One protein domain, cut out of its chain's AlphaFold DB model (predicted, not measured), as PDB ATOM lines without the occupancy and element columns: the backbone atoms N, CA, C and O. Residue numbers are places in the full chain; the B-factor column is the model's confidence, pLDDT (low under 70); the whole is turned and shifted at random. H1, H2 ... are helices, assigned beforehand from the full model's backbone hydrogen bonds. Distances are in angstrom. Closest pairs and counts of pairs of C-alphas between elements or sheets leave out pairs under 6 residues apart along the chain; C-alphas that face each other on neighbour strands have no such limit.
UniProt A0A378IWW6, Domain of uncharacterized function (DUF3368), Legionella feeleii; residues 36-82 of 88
ATOM      1  N   ILE A  36     113.792 130.163 143.462       97.75
ATOM      2  CA  ILE A  36     113.347 131.427 142.843       97.75
ATOM      3  C   ILE A  36     112.810 132.395 143.900       97.75
ATOM      4  O   ILE A  36     113.130 133.579 143.866       97.75
ATOM      5  N   TRP A  37     112.040 131.886 144.865       97.56
ATOM      6  CA  TRP A  37     111.540 132.692 145.974       97.56
ATOM      7  C   TRP A  37     112.689 133.202 146.844       97.56
ATOM      8  O   TRP A  37     112.725 134.391 147.141       97.56
ATOM      9  N   LEU A  38     113.667 132.345 147.170       97.69
ATOM     10  CA  LEU A  38     114.833 132.761 147.955       97.69
ATOM     11  C   LEU A  38     115.591 133.897 147.258       97.69
ATOM     12  O   LEU A  38     115.884 134.912 147.880       97.69
ATOM     13  N   VAL A  39     115.874 133.752 145.960       98.00
ATOM     14  CA  VAL A  39     116.584 134.789 145.196       98.00
ATOM     15  C   VAL A  39     115.774 136.088 145.150       98.00
ATOM     16  O   VAL A  39     116.358 137.160 145.282       98.00
ATOM     17  N   LYS A  40     114.442 136.008 145.032       97.94
ATOM     18  CA  LYS A  40     113.569 137.184 145.134       97.94
ATOM     19  C   LYS A  40     113.713 137.882 146.492       97.94
ATOM     20  O   LYS A  40     113.934 139.086 146.494       97.94
ATOM     21  N   GLN A  41     113.653 137.152 147.611       98.06
ATOM     22  CA  GLN A  41     113.844 137.745 148.945       98.06
ATOM     23  C   GLN A  41     115.218 138.412 149.073       98.06
ATOM     24  O   GLN A  41     115.327 139.535 149.546       98.06
ATOM     25  N   MET A  42     116.276 137.765 148.572       98.00
ATOM     26  CA  MET A  42     117.626 138.338 148.599       98.00
ATOM     27  C   MET A  42     117.750 139.625 147.768       98.00
ATOM     28  O   MET A  42     118.547 140.494 148.124       98.00
ATOM     29  N   LEU A  43     117.000 139.749 146.668       97.50
ATOM     30  CA  LEU A  43     116.929 140.979 145.873       97.50
ATOM     31  C   LEU A  43     116.124 142.069 146.590       97.50
ATOM     32  O   LEU A  43     116.605 143.198 146.688       97.50
ATOM     33  N   ASP A  44     114.941 141.731 147.112       97.19
ATOM     34  CA  ASP A  44     114.070 142.651 147.859       97.19
ATOM     35  C   ASP A  44     114.807 143.241 149.078       97.19
ATOM     36  O   ASP A  44     114.821 144.459 149.280       97.19
ATOM     37  N   ASP A  45     115.535 142.397 149.812       97.38
ATOM     38  CA  ASP A  45     116.337 142.772 150.983       97.38
ATOM     39  C   ASP A  45     117.710 143.372 150.625       97.38
ATOM     40  O   ASP A  45     118.544 143.610 151.509       97.38
ATOM     41  N   LYS A  46     117.982 143.592 149.329       96.56
ATOM     42  CA  LYS A  46     119.237 144.152 148.793       96.56
ATOM     43  C   LYS A  46     120.496 143.393 149.243       96.56
ATOM     44  O   LYS A  46     121.578 143.972 149.344       96.56
ATOM     45  N   LYS A  47     120.375 142.090 149.514       98.25
ATOM     46  CA  LYS A  47     121.500 141.201 149.860       98.25
ATOM     47  C   LYS A  47     122.338 140.835 148.641       98.25
ATOM     48  O   LYS A  47     123.520 140.536 148.784       98.25
ATOM     49  N   ILE A  48     121.733 140.861 147.455       97.75
ATOM     50  CA  ILE A  48     122.404 140.693 146.163       97.75
ATOM     51  C   ILE A  48     121.903 141.744 145.173       97.75
ATOM     52  O   ILE A  48     120.811 142.286 145.321       97.75
ATOM     53  N   THR A  49     122.698 142.012 144.139       97.31
ATOM     54  CA  THR A  49     122.271 142.846 143.011       97.31
ATOM     55  C   THR A  49     121.543 142.010 141.958       97.31
ATOM     56  O   THR A  49     121.685 140.784 141.907       97.31
ATOM     57  N   LEU A  50     120.808 142.682 141.065       97.44
ATOM     58  CA  LEU A  50     120.177 142.030 139.914       97.44
ATOM     59  C   LEU A  50     121.205 141.287 139.046       97.44
ATOM     60  O   LEU A  50     120.931 140.184 138.586       97.44
ATOM     61  N   GLU A  51     122.403 141.849 138.872       97.38
ATOM     62  CA  GLU A  51     123.470 141.211 138.095       97.38
ATOM     63  C   GLU A  51     123.970 139.917 138.750       97.38
ATOM     64  O   GLU A  51     124.099 138.888 138.087       97.38
ATOM     65  N   VAL A  52     124.152 139.919 140.075       98.19
ATOM     66  CA  VAL A  52     124.508 138.700 140.817       98.19
ATOM     67  C   VAL A  52     123.430 137.626 140.645       98.19
ATOM     68  O   VAL A  52     123.763 136.463 140.413       98.19
ATOM     69  N   ALA A  53     122.148 138.002 140.692       98.25
ATOM     70  CA  ALA A  53     121.051 137.070 140.443       98.25
ATOM     71  C   ALA A  53     121.077 136.509 139.007       98.25
ATOM     72  O   ALA A  53     120.929 135.297 138.833       98.25
ATOM     73  N   ARG A  54     121.322 137.347 137.987       98.25
ATOM     74  CA  ARG A  54     121.452 136.913 136.579       98.25
ATOM     75  C   ARG A  54     122.563 135.878 136.418       98.25
ATOM     76  O   ARG A  54     122.311 134.791 135.897       98.25
ATOM     77  N   VAL A  55     123.760 136.182 136.921       98.31
ATOM     78  CA  VAL A  55     124.918 135.277 136.851       98.31
ATOM     79  C   VAL A  55     124.647 133.971 137.600       98.31
ATOM     80  O   VAL A  55     124.960 132.893 137.093       98.31
ATOM     81  N   ALA A  56     124.038 134.033 138.787       98.19
ATOM     82  CA  ALA A  56     123.709 132.842 139.566       98.19
ATOM     83  C   ALA A  56     122.721 131.925 138.827       98.19
ATOM     84  O   ALA A  56     122.972 130.722 138.715       98.19
ATOM     85  N   PHE A  57     121.636 132.475 138.273       98.44
ATOM     86  CA  PHE A  57     120.677 131.688 137.495       98.44
ATOM     87  C   PHE A  57     121.294 131.101 136.226       98.44
ATOM     88  O   PHE A  57     121.013 129.945 135.904       98.44
ATOM     89  N   GLN A  58     122.160 131.851 135.541       98.19
ATOM     90  CA  GLN A  58     122.873 131.352 134.367       98.19
ATOM     91  C   GLN A  58     123.756 130.149 134.723       98.19
ATOM     92  O   GLN A  58     123.649 129.102 134.082       98.19
ATOM     93  N   ARG A  59     124.533 130.237 135.809       98.38
ATOM     94  CA  ARG A  59     125.354 129.115 136.300       98.38
ATOM     95  C   ARG A  59     124.512 127.892 136.662       98.38
ATOM     96  O   ARG A  59     124.886 126.774 136.327       98.38
ATOM     97  N   MET A  60     123.357 128.088 137.303       97.69
ATOM     98  CA  MET A  60     122.430 126.987 137.604       97.69
ATOM     99  C   MET A  60     121.869 126.344 136.327       97.69
ATOM    100  O   MET A  60     121.630 125.136 136.294       97.69
ATOM    101  N   LYS A  61     121.628 127.135 135.278       97.69
ATOM    102  CA  LYS A  61     121.137 126.635 133.989       97.69
ATOM    103  C   LYS A  61     122.194 125.785 133.294       97.69
ATOM    104  O   LYS A  61     121.892 124.673 132.871       97.69
ATOM    105  N   GLU A  62     123.426 126.278 133.251       98.12
ATOM    106  CA  GLU A  62     124.589 125.572 132.699       98.12
ATOM    107  C   GLU A  62     124.899 124.282 133.465       98.12
ATOM    108  O   GLU A  62     125.263 123.277 132.860       98.12
ATOM    109  N   SER A  63     124.667 124.261 134.781       97.50
ATOM    110  CA  SER A  63     124.814 123.057 135.604       97.50
ATOM    111  C   SER A  63     123.637 122.072 135.492       97.50
ATOM    112  O   SER A  63     123.558 121.128 136.278       97.50
ATOM    113  N   GLY A  64     122.684 122.291 134.579       96.75
ATOM    114  CA  GLY A  64     121.564 121.377 134.331       96.75
ATOM    115  C   GLY A  64     120.419 121.456 135.346       96.75
ATOM    116  O   GLY A  64     119.667 120.492 135.508       96.75
ATOM    117  N   SER A  65     120.265 122.579 136.054       95.94
ATOM    118  CA  SER A  65     119.142 122.760 136.976       95.94
ATOM    119  C   SER A  65     117.787 122.683 136.257       95.94
ATOM    120  O   SER A  65     117.630 123.082 135.103       95.94
ATOM    121  N   ARG A  66     116.771 122.186 136.968       95.19
ATOM    122  CA  ARG A  66     115.399 121.995 136.465       95.19
ATOM    123  C   ARG A  66     114.448 123.098 136.938       95.19
ATOM    124  O   ARG A  66     113.262 122.847 137.145       95.19
ATOM    125  N   LEU A  67     114.971 124.301 137.183       95.88
ATOM    126  CA  LEU A  67     114.144 125.435 137.592       95.88
ATOM    127  C   LEU A  67     113.096 125.757 136.515       95.88
ATOM    128  O   LEU A  67     113.357 125.576 135.324       95.88
ATOM    129  N   PRO A  68     111.919 126.275 136.902       96.19
ATOM    130  CA  PRO A  68     110.957 126.795 135.942       96.19
ATOM    131  C   PRO A  68     111.499 128.103 135.346       96.19
ATOM    132  O   PRO A  68     111.235 129.191 135.850       96.19
ATOM    133  N   TRP A  69     112.282 127.996 134.269       97.31
ATOM    134  CA  TRP A  69     113.031 129.117 133.682       97.31
ATOM    135  C   TRP A  69     112.160 130.305 133.266       97.31
ATOM    136  O   TRP A  69     112.587 131.445 133.409       97.31
ATOM    137  N   LYS A  70     110.906 130.064 132.869       97.50
ATOM    138  CA  LYS A  70     109.942 131.143 132.595       97.50
ATOM    139  C   LYS A  70     109.679 132.024 133.823       97.50
ATOM    140  O   LYS A  70     109.503 133.226 133.684       97.50
ATOM    141  N   GLU A  71     109.658 131.445 135.023       97.81
ATOM    142  CA  GLU A  71     109.483 132.202 136.270       97.81
ATOM    143  C   GLU A  71     110.762 132.948 136.664       97.81
ATOM    144  O   GLU A  71     110.690 134.056 137.191       97.81
ATOM    145  N   VAL A  72     111.934 132.386 136.348       98.06
ATOM    146  CA  VAL A  72     113.222 133.082 136.504       98.06
ATOM    147  C   VAL A  72     113.265 134.333 135.626       98.06
ATOM    148  O   VAL A  72     113.618 135.409 136.101       98.06
ATOM    149  N   GLU A  73     112.869 134.217 134.360       97.19
ATOM    150  CA  GLU A  73     112.820 135.345 133.423       97.19
ATOM    151  C   GLU A  73     111.834 136.424 133.886       97.19
ATOM    152  O   GLU A  73     112.191 137.602 133.914       97.19
ATOM    153  N   LYS A  74     110.629 136.035 134.327       97.25
ATOM    154  CA  LYS A  74     109.650 136.970 134.909       97.25
ATOM    155  C   LYS A  74     110.223 137.727 136.105       97.25
ATOM    156  O   LYS A  74     110.072 138.945 136.166       97.25
ATOM    157  N   LEU A  75     110.893 137.019 137.019       96.69
ATOM    158  CA  LEU A  75     111.549 137.624 138.176       96.69
ATOM    159  C   LEU A  75     112.615 138.635 137.734       96.69
ATOM    160  O   LEU A  75     112.603 139.776 138.170       96.69
ATOM    161  N   LEU A  76     113.530 138.256 136.843       96.75
ATOM    162  CA  LEU A  76     114.605 139.158 136.417       96.75
ATOM    163  C   LEU A  76     114.073 140.401 135.688       96.75
ATOM    164  O   LEU A  76     114.606 141.496 135.875       96.75
ATOM    165  N   THR A  77     113.010 140.256 134.894       96.19
ATOM    166  CA  THR A  77     112.355 141.383 134.220       96.19
ATOM    167  C   THR A  77     111.684 142.323 135.219       96.19
ATOM    168  O   THR A  77     111.848 143.535 135.087       96.19
ATOM    169  N   SER A  78     111.008 141.807 136.256       94.88
ATOM    170  CA  SER A  78     110.314 142.657 137.237       94.88
ATOM    171  C   SER A  78     111.257 143.572 138.025       94.88
ATOM    172  O   SER A  78     110.845 144.644 138.454       94.88
ATOM    173  N   PHE A  79     112.521 143.176 138.200       91.38
ATOM    174  CA  PHE A  79     113.550 143.998 138.852       91.38
ATOM    175  C   PHE A  79     114.329 144.892 137.877       91.38
ATOM    176  O   PHE A  79     114.982 145.839 138.308       91.38
ATOM    177  N   SER A  80     114.264 144.627 136.569       81.56
ATOM    178  CA  SER A  80     114.936 145.439 135.547       81.56
ATOM    179  C   SER A  80     114.219 146.771 135.301       81.56
ATOM    180  O   SER A  80     114.868 147.779 135.046       81.56
ATOM    181  N   SER A  81     112.888 146.795 135.424       63.41
ATOM    182  CA  SER A  81     112.043 147.972 135.153       63.41
ATOM    183  C   SER A  81     112.136 149.084 136.208       63.41
ATOM    184  O   SER A  81     111.547 150.144 136.032       63.41
ATOM    185  N   VAL A  82     112.855 148.854 137.312       56.53
ATOM    186  CA  VAL A  82     112.987 149.810 138.428       56.53
ATOM    187  C   VAL A  82     114.277 150.647 138.314       56.53
ATOM    188  O   VAL A  82     114.464 151.595 139.069       56.53
TER     189      VAL A  82
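This is residues 36 to 82 of the 88 residues of the protein "Domain of uncharacterized function (DUF3368)" of Legionella feeleii (UniProt A0A378IWW6). Three helices, H1, H2 and H3, stand side by side as a small bundle, their centres making a triangle. H2 folds back from H1, and H3 folds back again from H2, in two helical hairpins. The printed part has 47 residues, of which 34 are in the named helices H1, H2 and H3, in that order; there is no named strand, and the class is all helix. The whole is compact, with a radius of gyration of the C-alphas of 10.1 A, and has an elongated outline of 29 by 18 by 16 A.

H1, residues 36 to 44, and H2, residues 50 to 62, form a hairpin and only just touch, with 3 pairs of C-alphas within 8 A. The closest C-alphas, those of Leu 43 and Leu 50, are 6.9 A apart, and H2 touches H1 with residues 50 to 53 alone. H1 and H2 run opposite ways at a shallow tilt of 18 degrees. H3, residues 69 to 80, touches H1 with residues 71 to 75 alone; the closest C-alphas, those of Ile 36 and Val 72, are 6.6 A apart. H1 and H3 run the same way at a shallow tilt of 7 degrees. H2 and H3 form the second hairpin, running opposite ways at a shallow tilt of 15 degrees. They touch, with the closest C-alphas, those of Leu 50 and Phe 79, 7.0 A apart. The helix packing is mostly aligned, with 3 of 3 touching pairs at a shallow tilt. In H1, H2 and H3 every O i to N i+4 pair is within hydrogen-bond range.

H1 begins at C-alpha 36, at (113.347, 131.427, 142.843), and is 12.3 A long from first to last C-alpha. H2 is 18.5 A long and ends at C-alpha 62, at (124.589, 125.572, 132.699). H3 is 16.5 A long and ends at C-alpha 80, at (114.936, 145.439, 135.547).

The two C-alphas farthest apart, those of Gly 64 and Val 82, are 30.0 A apart. The printed part has no cut. The link from H1 to H2 is tight and that from H2 to H3 is short. The mean pLDDT of the printed part is 95.3; residues 81 to 82 are under 70.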